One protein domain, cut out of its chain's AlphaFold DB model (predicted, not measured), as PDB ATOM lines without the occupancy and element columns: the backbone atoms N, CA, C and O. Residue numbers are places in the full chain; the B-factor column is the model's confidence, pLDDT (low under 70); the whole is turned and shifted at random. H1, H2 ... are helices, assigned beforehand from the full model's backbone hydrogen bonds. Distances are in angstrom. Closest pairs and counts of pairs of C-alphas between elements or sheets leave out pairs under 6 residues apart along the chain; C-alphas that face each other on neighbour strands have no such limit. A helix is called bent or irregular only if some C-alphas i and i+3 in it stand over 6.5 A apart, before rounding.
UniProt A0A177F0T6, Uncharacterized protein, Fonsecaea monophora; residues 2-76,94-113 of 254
ATOM      1  N   HIS A   2      51.092 151.069 -11.718       94.00
ATOM      2  CA  HIS A   2      50.734 151.375 -10.318       94.00
ATOM      3  C   HIS A   2      50.489 152.869 -10.048       94.00
ATOM      4  O   HIS A   2      49.448 153.199  -9.503       94.00
ATOM      5  N   GLU A   3      51.356 153.768 -10.532       93.75
ATOM      6  CA  GLU A   3      51.171 155.219 -10.335       93.75
ATOM      7  C   GLU A   3      49.877 155.760 -10.954       93.75
ATOM      8  O   GLU A   3      49.159 156.544 -10.346       93.75
ATOM      9  N   LEU A   4      49.532 155.285 -12.155       94.00
ATOM     10  CA  LEU A   4      48.293 155.669 -12.827       94.00
ATOM     11  C   LEU A   4      47.062 155.214 -12.032       94.00
ATOM     12  O   LEU A   4      46.083 155.951 -11.919       94.00
ATOM     13  N   LEU A   5      47.111 154.001 -11.472       96.75
ATOM     14  CA  LEU A   5      46.049 153.487 -10.608       96.75
ATOM     15  C   LEU A   5      45.979 154.261  -9.289       96.75
ATOM     16  O   LEU A   5      44.881 154.505  -8.801       96.75
ATOM     17  N   ALA A   6      47.122 154.686  -8.749       96.31
ATOM     18  CA  ALA A   6      47.183 155.484  -7.534       96.31
ATOM     19  C   ALA A   6      46.496 156.848  -7.729       96.31
ATOM     20  O   ALA A   6      45.572 157.192  -6.996       96.31
ATOM     21  N   ILE A   7      46.819 157.557  -8.815       94.38
ATOM     22  CA  ILE A   7      46.142 158.811  -9.196       94.38
ATOM     23  C   ILE A   7      44.650 158.583  -9.453       94.38
ATOM     24  O   ILE A   7      43.819 159.399  -9.062       94.38
ATOM     25  N   SER A   8      44.291 157.462 -10.086       95.88
ATOM     26  CA  SER A   8      42.883 157.107 -10.304       95.88
ATOM     27  C   SER A   8      42.145 156.914  -8.977       95.88
ATOM     28  O   SER A   8      41.002 157.347  -8.847       95.88
ATOM     29  N   ALA A   9      42.796 156.307  -7.979       96.31
ATOM     30  CA  ALA A   9      42.255 156.183  -6.633       96.31
ATOM     31  C   ALA A   9      42.110 157.562  -5.962       96.31
ATOM     32  O   ALA A   9      41.036 157.843  -5.444       96.31
ATOM     33  N   LEU A  10      43.089 158.470  -6.064       95.00
ATOM     34  CA  LEU A  10      42.930 159.851  -5.568       95.00
ATOM     35  C   LEU A  10      41.750 160.579  -6.214       95.00
ATOM     36  O   LEU A  10      40.942 161.192  -5.519       95.00
ATOM     37  N   HIS A  11      41.596 160.468  -7.532       94.69
ATOM     38  CA  HIS A  11      40.466 161.076  -8.228       94.69
ATOM     39  C   HIS A  11      39.124 160.466  -7.788       94.69
ATOM     40  O   HIS A  11      38.112 161.163  -7.684       94.69
ATOM     41  N   LEU A  12      39.087 159.162  -7.493       96.19
ATOM     42  CA  LEU A  12      37.909 158.518  -6.909       96.19
ATOM     43  C   LEU A  12      37.646 158.987  -5.476       96.19
ATOM     44  O   LEU A  12      36.484 159.168  -5.133       96.19
ATOM     45  N   ALA A  13      38.677 159.237  -4.668       94.31
ATOM     46  CA  ALA A  13      38.513 159.839  -3.345       94.31
ATOM     47  C   ALA A  13      37.886 161.239  -3.443       94.31
ATOM     48  O   ALA A  13      36.968 161.556  -2.690       94.31
ATOM     49  N   TYR A  14      38.321 162.031  -4.427       91.38
ATOM     50  CA  TYR A  14      37.778 163.359  -4.715       91.38
ATOM     51  C   TYR A  14      36.318 163.314  -5.204       91.38
ATOM     52  O   TYR A  14      35.476 164.077  -4.740       91.38
ATOM     53  N   THR A  15      35.992 162.399  -6.123       95.25
ATOM     54  CA  THR A  15      34.649 162.311  -6.735       95.25
ATOM     55  C   THR A  15      33.641 161.472  -5.944       95.25
ATOM     56  O   THR A  15      32.441 161.574  -6.196       95.25
ATOM     57  N   LYS A  16      34.092 160.636  -4.998       94.56
ATOM     58  CA  LYS A  16      33.251 159.771  -4.150       94.56
ATOM     59  C   LYS A  16      33.635 159.908  -2.667       94.56
ATOM     60  O   LYS A  16      34.230 158.979  -2.108       94.56
ATOM     61  N   PRO A  17      33.261 161.027  -2.015       90.44
ATOM     62  CA  PRO A  17      33.686 161.344  -0.651       90.44
ATOM     63  C   PRO A  17      33.324 160.275   0.386       90.44
ATOM     64  O   PRO A  17      34.116 160.008   1.286       90.44
ATOM     65  N   ASP A  18      32.184 159.596   0.216       95.25
ATOM     66  CA  ASP A  18      31.702 158.547   1.128       95.25
ATOM     67  C   ASP A  18      32.710 157.403   1.326       95.25
ATOM     68  O   ASP A  18      32.753 156.779   2.384       95.25
ATOM     69  N   ASN A  19      33.555 157.149   0.319       93.06
ATOM     70  CA  ASN A  19      34.566 156.093   0.326       93.06
ATOM     71  C   ASN A  19      36.001 156.648   0.252       93.06
ATOM     72  O   ASN A  19      36.936 155.892  -0.030       93.06
ATOM     73  N   ALA A  20      36.199 157.951   0.489       92.00
ATOM     74  CA  ALA A  20      37.483 158.623   0.282       92.00
ATOM     75  C   ALA A  20      38.633 157.967   1.054       92.00
ATOM     76  O   ALA A  20      39.688 157.717   0.479       92.00
ATOM     77  N   THR A  21      38.424 157.596   2.320       93.00
ATOM     78  CA  THR A  21      39.448 156.949   3.159       93.00
ATOM     79  C   THR A  21      39.987 155.657   2.541       93.00
ATOM     80  O   THR A  21      41.195 155.409   2.557       93.00
ATOM     81  N   TRP A  22      39.104 154.839   1.958       95.00
ATOM     82  CA  TRP A  22      39.505 153.598   1.293       95.00
ATOM     83  C   TRP A  22      40.351 153.891   0.052       95.00
ATOM     84  O   TRP A  22      41.422 153.313  -0.123       95.00
ATOM     85  N   TYR A  23      39.909 154.842  -0.772       96.19
ATOM     86  CA  TYR A  23      40.634 155.242  -1.974       96.19
ATOM     87  C   TYR A  23      41.988 155.905  -1.667       96.19
ATOM     88  O   TYR A  23      42.960 155.627  -2.366       96.19
ATOM     89  N   HIS A  24      42.101 156.714  -0.607       94.06
ATOM     90  CA  HIS A  24      43.385 157.268  -0.154       94.06
ATOM     91  C   HIS A  24      44.355 156.171   0.296       94.06
ATOM     92  O   HIS A  24      45.531 156.193  -0.078       94.06
ATOM     93  N   THR A  25      43.859 155.177   1.037       94.31
ATOM     94  CA  THR A  25      44.663 154.017   1.454       94.31
ATOM     95  C   THR A  25      45.166 153.248   0.230       94.31
ATOM     96  O   THR A  25      46.368 153.034   0.085       94.31
ATOM     97  N   ALA A  26      44.269 152.932  -0.711       96.06
ATOM     98  CA  ALA A  26      44.623 152.252  -1.955       96.06
ATOM     99  C   ALA A  26      45.635 153.055  -2.794       96.06
ATOM    100  O   ALA A  26      46.580 152.478  -3.332       96.06
ATOM    101  N   SER A  27      45.474 154.381  -2.884       96.19
ATOM    102  CA  SER A  27      46.437 155.255  -3.562       96.19
ATOM    103  C   SER A  27      47.833 155.146  -2.947       96.19
ATOM    104  O   SER A  27      48.812 154.935  -3.664       96.19
ATOM    105  N   THR A  28      47.919 155.217  -1.617       93.56
ATOM    106  CA  THR A  28      49.186 155.163  -0.874       93.56
ATOM    107  C   THR A  28      49.918 153.835  -1.099       93.56
ATOM    108  O   THR A  28      51.123 153.808  -1.372       93.56
ATOM    109  N   GLU A  29      49.191 152.715  -1.043       95.38
ATOM    110  CA  GLU A  29      49.742 151.382  -1.313       95.38
ATOM    111  C   GLU A  29      50.257 151.266  -2.755       95.38
ATOM    112  O   GLU A  29      51.384 150.818  -2.996       95.38
ATOM    113  N   LEU A  30      49.459 151.719  -3.727       96.69
ATOM    114  CA  LEU A  30      49.819 151.691  -5.143       96.69
ATOM    115  C   LEU A  30      51.033 152.575  -5.441       96.69
ATOM    116  O   LEU A  30      51.926 152.134  -6.167       96.69
ATOM    117  N   GLN A  31      51.115 153.774  -4.861       93.94
ATOM    118  CA  GLN A  31      52.274 154.656  -5.018       93.94
ATOM    119  C   GLN A  31      53.537 154.027  -4.433       93.94
ATOM    120  O   GLN A  31      54.588 154.042  -5.070       93.94
ATOM    121  N   THR A  32      53.437 153.398  -3.259       91.44
ATOM    122  CA  THR A  32      54.567 152.697  -2.632       91.44
ATOM    123  C   THR A  32      55.110 151.598  -3.551       91.44
ATOM    124  O   THR A  32      56.318 151.499  -3.780       91.44
ATOM    125  N   LEU A  33      54.226 150.797  -4.157       93.81
ATOM    126  CA  LEU A  33      54.612 149.785  -5.147       93.81
ATOM    127  C   LEU A  33      55.230 150.402  -6.408       93.81
ATOM    128  O   LEU A  33      56.164 149.832  -6.985       93.81
ATOM    129  N   ALA A  34      54.712 151.547  -6.849       91.88
ATOM    130  CA  ALA A  34      55.200 152.255  -8.022       91.88
ATOM    131  C   ALA A  34      56.624 152.794  -7.805       91.88
ATOM    132  O   ALA A  34      57.504 152.509  -8.618       91.88
ATOM    133  N   LEU A  35      56.867 153.470  -6.678       87.81
ATOM    134  CA  LEU A  35      58.173 153.999  -6.281       87.81
ATOM    135  C   LEU A  35      59.211 152.889  -6.099       87.81
ATOM    136  O   LEU A  35      60.323 152.998  -6.608       87.81
ATOM    137  N   ASN A  36      58.844 151.774  -5.460       88.19
ATOM    138  CA  ASN A  36      59.749 150.630  -5.306       88.19
ATOM    139  C   ASN A  36      60.207 150.067  -6.661       88.19
ATOM    140  O   ASN A  36      61.386 149.760  -6.846       88.19
ATOM    141  N   LYS A  37      59.291 149.968  -7.633       87.75
ATOM    142  CA  LYS A  37      59.634 149.551  -9.000       87.75
ATOM    143  C   LYS A  37      60.464 150.601  -9.728       87.75
ATOM    144  O   LYS A  37      61.415 150.232 -10.414       87.75
ATOM    145  N   PHE A  38      60.147 151.882  -9.565       84.25
ATOM    146  CA  PHE A  38      60.921 152.962 -10.168       84.25
ATOM    147  C   PHE A  38      62.375 152.944  -9.689       84.25
ATOM    148  O   PHE A  38      63.282 152.904 -10.514       84.25
ATOM    149  N   ASN A  39      62.601 152.821  -8.379       82.56
ATOM    150  CA  ASN A  39      63.936 152.765  -7.780       82.56
ATOM    151  C   ASN A  39      64.789 151.591  -8.301       82.56
ATOM    152  O   ASN A  39      66.014 151.698  -8.358       82.56
ATOM    153  N   SER A  40      64.168 150.471  -8.698       83.44
ATOM    154  CA  SER A  40      64.889 149.355  -9.335       83.44
ATOM    155  C   SER A  40      65.270 149.609 -10.797       83.44
ATOM    156  O   SER A  40      66.218 148.999 -11.283       83.44
ATOM    157  N   VAL A  41      64.552 150.498 -11.491       80.50
ATOM    158  CA  VAL A  41      64.745 150.800 -12.920       80.50
ATOM    159  C   VAL A  41      65.599 152.054 -13.126       80.50
ATOM    160  O   VAL A  41      66.325 152.127 -14.110       80.50
ATOM    161  N   GLU A  42      65.574 153.018 -12.195       73.88
ATOM    162  CA  GLU A  42      66.277 154.312 -12.315       73.88
ATOM    163  C   GLU A  42      67.784 154.156 -12.589       73.88
ATOM    164  O   GLU A  42      68.396 155.002 -13.235       73.88
ATOM    165  N   ARG A  43      68.389 153.049 -12.139       76.38
ATOM    166  CA  ARG A  43      69.826 152.777 -12.298       76.38
ATOM    167  C   ARG A  43      70.225 152.237 -13.677       76.38
ATOM    168  O   ARG A  43      71.415 152.228 -13.968       76.38
ATOM    169  N   ASP A  44      69.273 151.787 -14.493       82.62
ATOM    170  CA  ASP A  44      69.519 151.174 -15.809       82.62
ATOM    171  C   ASP A  44      68.511 151.685 -16.851       82.62
ATOM    172  O   ASP A  44      67.640 150.969 -17.357       82.62
ATOM    173  N   ILE A  45      68.587 152.987 -17.125       81.19
ATOM    174  CA  ILE A  45      67.717 153.643 -18.102       81.19
ATOM    175  C   ILE A  45      68.316 153.512 -19.500       81.19
ATOM    176  O   ILE A  45      69.470 153.857 -19.743       81.19
ATOM    177  N   ASN A  46      67.503 153.031 -20.435       82.62
ATOM    178  CA  ASN A  46      67.879 152.780 -21.820       82.62
ATOM    179  C   ASN A  46      66.693 153.047 -22.768       82.62
ATOM    180  O   ASN A  46      65.583 153.369 -22.336       82.62
ATOM    181  N   ALA A  47      66.911 152.889 -24.078       80.69
ATOM    182  CA  ALA A  47      65.891 153.126 -25.104       80.69
ATOM    183  C   ALA A  47      64.553 152.414 -24.824       80.69
ATOM    184  O   ALA A  47      63.489 152.972 -25.078       80.69
ATOM    185  N   SER A  48      64.590 151.199 -24.267       83.81
ATOM    186  CA  SER A  48      63.391 150.377 -24.075       83.81
ATOM    187  C   SER A  48      62.498 150.835 -22.915       83.81
ATOM    188  O   SER A  48      61.301 150.563 -22.937       83.81
ATOM    189  N   ASN A  49      63.047 151.542 -21.918       83.50
ATOM    190  CA  ASN A  49      62.310 151.941 -20.712       83.50
ATOM    191  C   ASN A  49      62.209 153.463 -20.504       83.50
ATOM    192  O   ASN A  49      61.378 153.903 -19.707       83.50
ATOM    193  N   CYS A  50      62.973 154.273 -21.244       81.44
ATOM    194  CA  CYS A  50      63.029 155.728 -21.072       81.44
ATOM    195  C   CYS A  50      61.649 156.410 -21.128       81.44
ATOM    196  O   CYS A  50      61.347 157.273 -20.303       81.44
ATOM    197  N   GLY A  51      60.768 155.981 -22.037       83.25
ATOM    198  CA  GLY A  51      59.409 156.515 -22.137       83.25
ATOM    199  C   GLY A  51      58.557 156.213 -20.902       83.25
ATOM    200  O   GLY A  51      57.866 157.093 -20.392       83.25
ATOM    201  N   ALA A  52      58.658 154.994 -20.368       85.31
ATOM    202  CA  ALA A  52      57.934 154.596 -19.164       85.31
ATOM    203  C   ALA A  52      58.421 155.362 -17.925       85.31
ATOM    204  O   ALA A  52      57.600 155.770 -17.105       85.31
ATOM    205  N   VAL A  53      59.732 155.597 -17.809       84.31
ATOM    206  CA  VAL A  53      60.339 156.396 -16.730       84.31
ATOM    207  C   VAL A  53      59.862 157.849 -16.805       84.31
ATOM    208  O   VAL A  53      59.480 158.418 -15.780       84.31
ATOM    209  N   LEU A  54      59.807 158.440 -18.005       81.50
ATOM    210  CA  LEU A  54      59.331 159.816 -18.192       81.50
ATOM    211  C   LEU A  54      57.868 159.933 -17.793       81.50
ATOM    212  O   LEU A  54      57.498 160.810 -17.019       81.50
ATOM    213  N   PHE A  55      57.046 159.024 -18.310       83.31
ATOM    214  CA  PHE A  55      55.617 159.032 -18.049       83.31
ATOM    215  C   PHE A  55      55.316 158.798 -16.567       83.31
ATOM    216  O   PHE A  55      54.510 159.518 -15.989       83.31
ATOM    217  N   PHE A  56      56.016 157.859 -15.922       86.44
ATOM    218  CA  PHE A  56      55.929 157.667 -14.476       86.44
ATOM    219  C   PHE A  56      56.279 158.944 -13.706       86.44
ATOM    220  O   PHE A  56      55.551 159.311 -12.794       86.44
ATOM    221  N   SER A  57      57.347 159.640 -14.094       82.69
ATOM    222  CA  SER A  57      57.791 160.857 -13.406       82.69
ATOM    223  C   SER A  57      56.773 161.994 -13.508       82.69
ATOM    224  O   SER A  57      56.518 162.686 -12.528       82.69
ATOM    225  N   LEU A  58      56.152 162.157 -14.681       82.25
ATOM    226  CA  LEU A  58      55.069 163.124 -14.882       82.25
ATOM    227  C   LEU A  58      53.829 162.761 -14.055       82.25
ATOM    228  O   LEU A  58      53.213 163.639 -13.460       82.25
ATOM    229  N   LEU A  59      53.471 161.475 -13.991       86.50
ATOM    230  CA  LEU A  59      52.371 161.009 -13.148       86.50
ATOM    231  C   LEU A  59      52.671 161.235 -11.661       86.50
ATOM    232  O   LEU A  59      51.809 161.726 -10.942       86.50
ATOM    233  N   LEU A  60      53.895 160.961 -11.211       85.25
ATOM    234  CA  LEU A  60      54.302 161.199  -9.829       85.25
ATOM    235  C   LEU A  60      54.159 162.681  -9.442       85.25
ATOM    236  O   LEU A  60      53.691 162.977  -8.346       85.25
ATOM    237  N   ALA A  61      54.483 163.604 -10.355       82.06
ATOM    238  CA  ALA A  61      54.258 165.037 -10.163       82.06
ATOM    239  C   ALA A  61      52.772 165.365  -9.932       82.06
ATOM    240  O   ALA A  61      52.430 166.090  -8.999       82.06
ATOM    241  N   VAL A  62      51.885 164.780 -10.750       85.94
ATOM    242  CA  VAL A  62      50.426 164.933 -10.613       85.94
ATOM    243  C   VAL A  62      49.947 164.364  -9.284       85.94
ATOM    244  O   VAL A  62      49.166 165.014  -8.599       85.94
ATOM    245  N   HIS A  63      50.407 163.168  -8.914       88.38
ATOM    246  CA  HIS A  63      50.023 162.521  -7.666       88.38
ATOM    247  C   HIS A  63      50.378 163.395  -6.473       88.38
ATOM    248  O   HIS A  63      49.517 163.690  -5.653       88.38
ATOM    249  N   ILE A  64      51.637 163.822  -6.393       83.06
ATOM    250  CA  ILE A  64      52.129 164.679  -5.320       83.06
ATOM    251  C   ILE A  64      51.262 165.927  -5.179       83.06
ATOM    252  O   ILE A  64      50.879 166.276  -4.068       83.06
ATOM    253  N   LEU A  65      50.964 166.585  -6.301       83.69
ATOM    254  CA  LEU A  65      50.171 167.805  -6.296       83.69
ATOM    255  C   LEU A  65      48.729 167.544  -5.831       83.69
ATOM    256  O   LEU A  65      48.156 168.356  -5.114       83.69
ATOM    257  N   ALA A  66      48.167 166.404  -6.230       88.06
ATOM    258  CA  ALA A  66      46.772 166.054  -6.009       88.06
ATOM    259  C   ALA A  66      46.477 165.394  -4.656       88.06
ATOM    260  O   ALA A  66      45.305 165.219  -4.329       88.06
ATOM    261  N   ASP A  67      47.488 164.948  -3.910       88.25
ATOM    262  CA  ASP A  67      47.291 164.153  -2.697       88.25
ATOM    263  C   ASP A  67      47.190 165.037  -1.443       88.25
ATOM    264  O   ASP A  67      48.212 165.472  -0.898       88.25
ATOM    265  N   PRO A  68      45.973 165.266  -0.912       81.62
ATOM    266  CA  PRO A  68      45.794 166.099   0.267       81.62
ATOM    267  C   PRO A  68      46.417 165.476   1.518       81.62
ATOM    268  O   PRO A  68      46.721 166.201   2.456       81.62
ATOM    269  N   SER A  69      46.648 164.157   1.566       82.62
ATOM    270  CA  SER A  69      47.253 163.519   2.742       82.62
ATOM    271  C   SER A  69      48.693 163.976   2.987       82.62
ATOM    272  O   SER A  69      49.178 163.920   4.115       82.62
ATOM    273  N   ARG A  70      49.359 164.482   1.942       81.25
ATOM    274  CA  ARG A  70      50.737 164.979   2.003       81.25
ATOM    275  C   ARG A  70      50.825 166.423   2.475       81.25
ATOM    276  O   ARG A  70      51.897 166.851   2.881       81.25
ATOM    277  N   THR A  71      49.717 167.157   2.412       84.50
ATOM    278  CA  THR A  71      49.652 168.592   2.715       84.50
ATOM    279  C   THR A  71      48.708 168.916   3.874       84.50
ATOM    280  O   THR A  71      48.780 170.003   4.446       84.50
ATOM    281  N   ALA A  72      47.851 167.972   4.277       85.44
ATOM    282  CA  ALA A  72      46.914 168.129   5.378       85.44
ATOM    283  C   ALA A  72      47.639 168.388   6.706       85.44
ATOM    284  O   ALA A  72      48.459 167.593   7.159       85.44
ATOM    285  N   GLY A  73      47.285 169.499   7.352       86.25
ATOM    286  CA  GLY A  73      47.835 169.887   8.651       86.25
ATOM    287  C   GLY A  73      49.241 170.487   8.602       86.25
ATOM    288  O   GLY A  73      49.773 170.795   9.666       86.25
ATOM    289  N   LEU A  74      49.827 170.673   7.414       89.56
ATOM    290  CA  LEU A  74      51.099 171.376   7.277       89.56
ATOM    291  C   LEU A  74      50.918 172.878   7.509       89.56
ATOM    292  O   LEU A  74      49.976 173.489   6.999       89.56
ATOM    293  N   ASP A  75      51.852 173.485   8.237       92.44
ATOM    294  CA  ASP A  75      52.008 174.937   8.233       92.44
ATOM    295  C   ASP A  75      52.668 175.431   6.929       92.44
ATOM    296  O   ASP A  75      53.133 174.650   6.096       92.44
ATOM    297  N   SER A  76      52.732 176.751   6.749       89.50
ATOM    298  CA  SER A  76      53.299 177.369   5.546       89.50
ATOM    299  C   SER A  76      54.744 176.945   5.250       89.50
ATOM    300  O   SER A  76      55.097 176.735   4.091       89.50
ATOM    301  N   PRO A  94      65.146 164.702 -16.432       63.03
ATOM    302  CA  PRO A  94      65.638 165.249 -17.704       63.03
ATOM    303  C   PRO A  94      67.019 164.740 -18.073       63.03
ATOM    304  O   PRO A  94      67.269 164.475 -19.250       63.03
ATOM    305  N   LYS A  95      67.913 164.626 -17.077       64.44
ATOM    306  CA  LYS A  95      69.273 164.110 -17.276       64.44
ATOM    307  C   LYS A  95      69.231 162.686 -17.817       64.44
ATOM    308  O   LYS A  95      70.037 162.357 -18.674       64.44
ATOM    309  N   LEU A  96      68.283 161.885 -17.336       57.72
ATOM    310  CA  LEU A  96      68.148 160.471 -17.671       57.72
ATOM    311  C   LEU A  96      67.467 160.215 -19.024       57.72
ATOM    312  O   LEU A  96      67.682 159.165 -19.622       57.72
ATOM    313  N   ILE A  97      66.622 161.134 -19.506       61.94
ATOM    314  CA  ILE A  97      65.685 160.816 -20.598       61.94
ATOM    315  C   ILE A  97      65.806 161.759 -21.795       61.94
ATOM    316  O   ILE A  97      65.764 161.318 -22.941       61.94
ATOM    317  N   ILE A  98      65.965 163.061 -21.567       61.62
ATOM    318  CA  ILE A  98      65.850 164.048 -22.650       61.62
ATOM    319  C   ILE A  98      67.188 164.242 -23.370       61.62
ATOM    320  O   ILE A  98      67.204 164.450 -24.579       61.62
ATOM    321  N   LYS A  99      68.320 164.131 -22.669       65.25
ATOM    322  CA  LYS A  99      69.633 164.324 -23.300       65.25
ATOM    323  C   LYS A  99      69.953 163.237 -24.334       65.25
ATOM    324  O   LYS A  99      70.390 163.566 -25.432       65.25
ATOM    325  N   ASP A 100      69.677 161.978 -23.997       68.12
ATOM    326  CA  ASP A 100      70.129 160.832 -24.795       68.12
ATOM    327  C   ASP A 100      69.010 160.209 -25.650       68.12
ATOM    328  O   ASP A 100      69.284 159.630 -26.699       68.12
ATOM    329  N   TRP A 101      67.738 160.371 -25.258       74.19
ATOM    330  CA  TRP A 101      66.618 159.637 -25.867       74.19
ATOM    331  C   TRP A 101      65.512 160.518 -26.454       74.19
ATOM    332  O   TRP A 101      64.538 159.988 -26.981       74.19
ATOM    333  N   TYR A 102      65.642 161.849 -26.451       74.75
ATOM    334  CA  TYR A 102      64.590 162.744 -26.956       74.75
ATOM    335  C   TYR A 102      64.174 162.461 -28.408       74.75
ATOM    336  O   TYR A 102      62.984 162.449 -28.719       74.75
ATOM    337  N   GLN A 103      65.134 162.183 -29.297       77.94
ATOM    338  CA  GLN A 103      64.822 161.843 -30.694       77.94
ATOM    339  C   GLN A 103      64.092 160.502 -30.816       77.94
ATOM    340  O   GLN A 103      63.198 160.367 -31.646       77.94
ATOM    341  N   TYR A 104      64.433 159.536 -29.963       79.88
ATOM    342  CA  TYR A 104      63.747 158.251 -29.904       79.88
ATOM    343  C   TYR A 104      62.321 158.403 -29.359       79.88
ATOM    344  O   TYR A 104      61.378 157.893 -29.951       79.88
ATOM    345  N   LEU A 105      62.128 159.187 -28.293       79.25
ATOM    346  CA  LEU A 105      60.811 159.461 -27.702       79.25
ATOM    347  C   LEU A 105      59.835 160.127 -28.680       79.25
ATOM    348  O   LEU A 105      58.630 159.904 -28.599       79.25
ATOM    349  N   LYS A 106      60.338 160.912 -29.639       80.31
ATOM    350  CA  LYS A 106      59.520 161.467 -30.729       80.31
ATOM    351  C   LYS A 106      59.007 160.421 -31.719       80.31
ATOM    352  O   LYS A 106      58.137 160.742 -32.522       80.31
ATOM    353  N   GLN A 107      59.553 159.210 -31.692       81.94
ATOM    354  CA  GLN A 107      59.162 158.097 -32.555       81.94
ATOM    355  C   GLN A 107      58.259 157.085 -31.832       81.94
ATOM    356  O   GLN A 107      57.755 156.171 -32.478       81.94
ATOM    357  N   THR A 108      58.036 157.239 -30.523       83.00
ATOM    358  CA  THR A 108      57.152 156.365 -29.732       83.00
ATOM    359  C   THR A 108      55.732 156.929 -29.635       83.00
ATOM    360  O   THR A 108      55.434 158.016 -30.139       83.00
ATOM    361  N   GLU A 109      54.845 156.232 -28.918       81.38
ATOM    362  CA  GLU A 109      53.491 156.711 -28.614       81.38
ATOM    363  C   GLU A 109      53.486 158.014 -27.792       81.38
ATOM    364  O   GLU A 109      52.466 158.696 -27.722       81.38
ATOM    365  N   LEU A 110      54.626 158.400 -27.203       76.81
ATOM    366  CA  LEU A 110      54.784 159.658 -26.472       76.81
ATOM    367  C   LEU A 110      55.003 160.867 -27.384       76.81
ATOM    368  O   LEU A 110      55.065 161.983 -26.875       76.81
ATOM    369  N   LYS A 111      55.092 160.701 -28.709       78.56
ATOM    370  CA  LYS A 111      55.281 161.808 -29.661       78.56
ATOM    371  C   LYS A 111      54.322 162.975 -29.415       78.56
ATOM    372  O   LYS A 111      54.761 164.121 -29.387       78.56
ATOM    373  N   THR A 112      53.047 162.683 -29.165       76.38
ATOM    374  CA  THR A 112      52.003 163.688 -28.906       76.38
ATOM    375  C   THR A 112      52.259 164.500 -27.634       76.38
ATOM    376  O   THR A 112      51.860 165.658 -27.563       76.38
ATOM    377  N   MET A 113      52.998 163.963 -26.653       72.00
ATOM    378  CA  MET A 113      53.447 164.708 -25.464       72.00
ATOM    379  C   MET A 113      54.474 165.796 -25.801       72.00
ATOM    380  O   MET A 113      54.626 166.748 -25.040       72.00
TER     381      MET A 113
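Overview. This is residues 2 to 76 and 94 to 113 of the 254 residues of an uncharacterized protein of Fonsecaea monophora (UniProt A0A177F0T6). The long helix H2 and the shorter H1 form a hairpin, and H3 runs beside H1 to make a loose up-and-down bundle of three helices. The small, irregular H4 packs at a steep tilt on the beginning of H3, at one end of the bundle, and residues 70 to 76 stick out. The printed part has 95 residues with four named helices, H1 to H4 in chain order, and no named strand; its class is all helix. The whole is loose, with a radius of gyration of the C-alphas of 15.5 A, and elongated, spanning 45 by 26 by 25 A.

Arrangement. H2, residues 17 to 41, touches H1, residues 2 to 15, at a shallow tilt of 17 degrees, opposite ways; their closest C-alphas, of Ala 13 and Ala 20, are 4.0 A apart. H3, residues 50 to 66, touches H1 at 26 degrees, a shallow tilt, the same way; the closest C-alphas, of Ile 7 and His 63, are 5.6 A apart. H2 and H3 are close but not clearly touching, their closest C-alphas, of Phe 38 and Val 53, 7.4 A apart. H4, residues 94 to 105, touches H3 at residues 50 to 54 alone, at a steep tilt of 56 degrees; the closest C-alphas, of Cys 50 and Ile 97, are 5.8 A apart. H4 is apart from H1 and H2. In H1 and H3 every O i to N i+4 pair is within hydrogen-bond range, against 19 of 21 in H2 and 3 of 8 in H4, where 3 of 9 O i to N i+3 pairs are.

Along the chain. H2 is 35.0 A long, with a kink of 31 degrees near residue 24, and irregular, C-alphas 18 and 21 being 8.2 A apart. H1 measures 19.8 A from C-alpha 2 at (50.734, 151.375, -10.318), and H3 24.5 A. H4, 12.5 A long, is irregular, with C-alphas 100 and 103 8.0 A apart, and ends at C-alpha 105 at (60.811, 159.461, -27.702).

Size, cuts and confidence. The two C-alphas farthest apart, of Asp 18 and Asp 100, are 46.4 A apart. Residues 77 to 93 are not printed, and C-alphas 76 and 94 are 29.0 A apart across this cut. The link from H1 to H2 is tight and that from H2 to H3 short. The mean pLDDT of the printed part is 85.3, with residues 94 to 100 under 70.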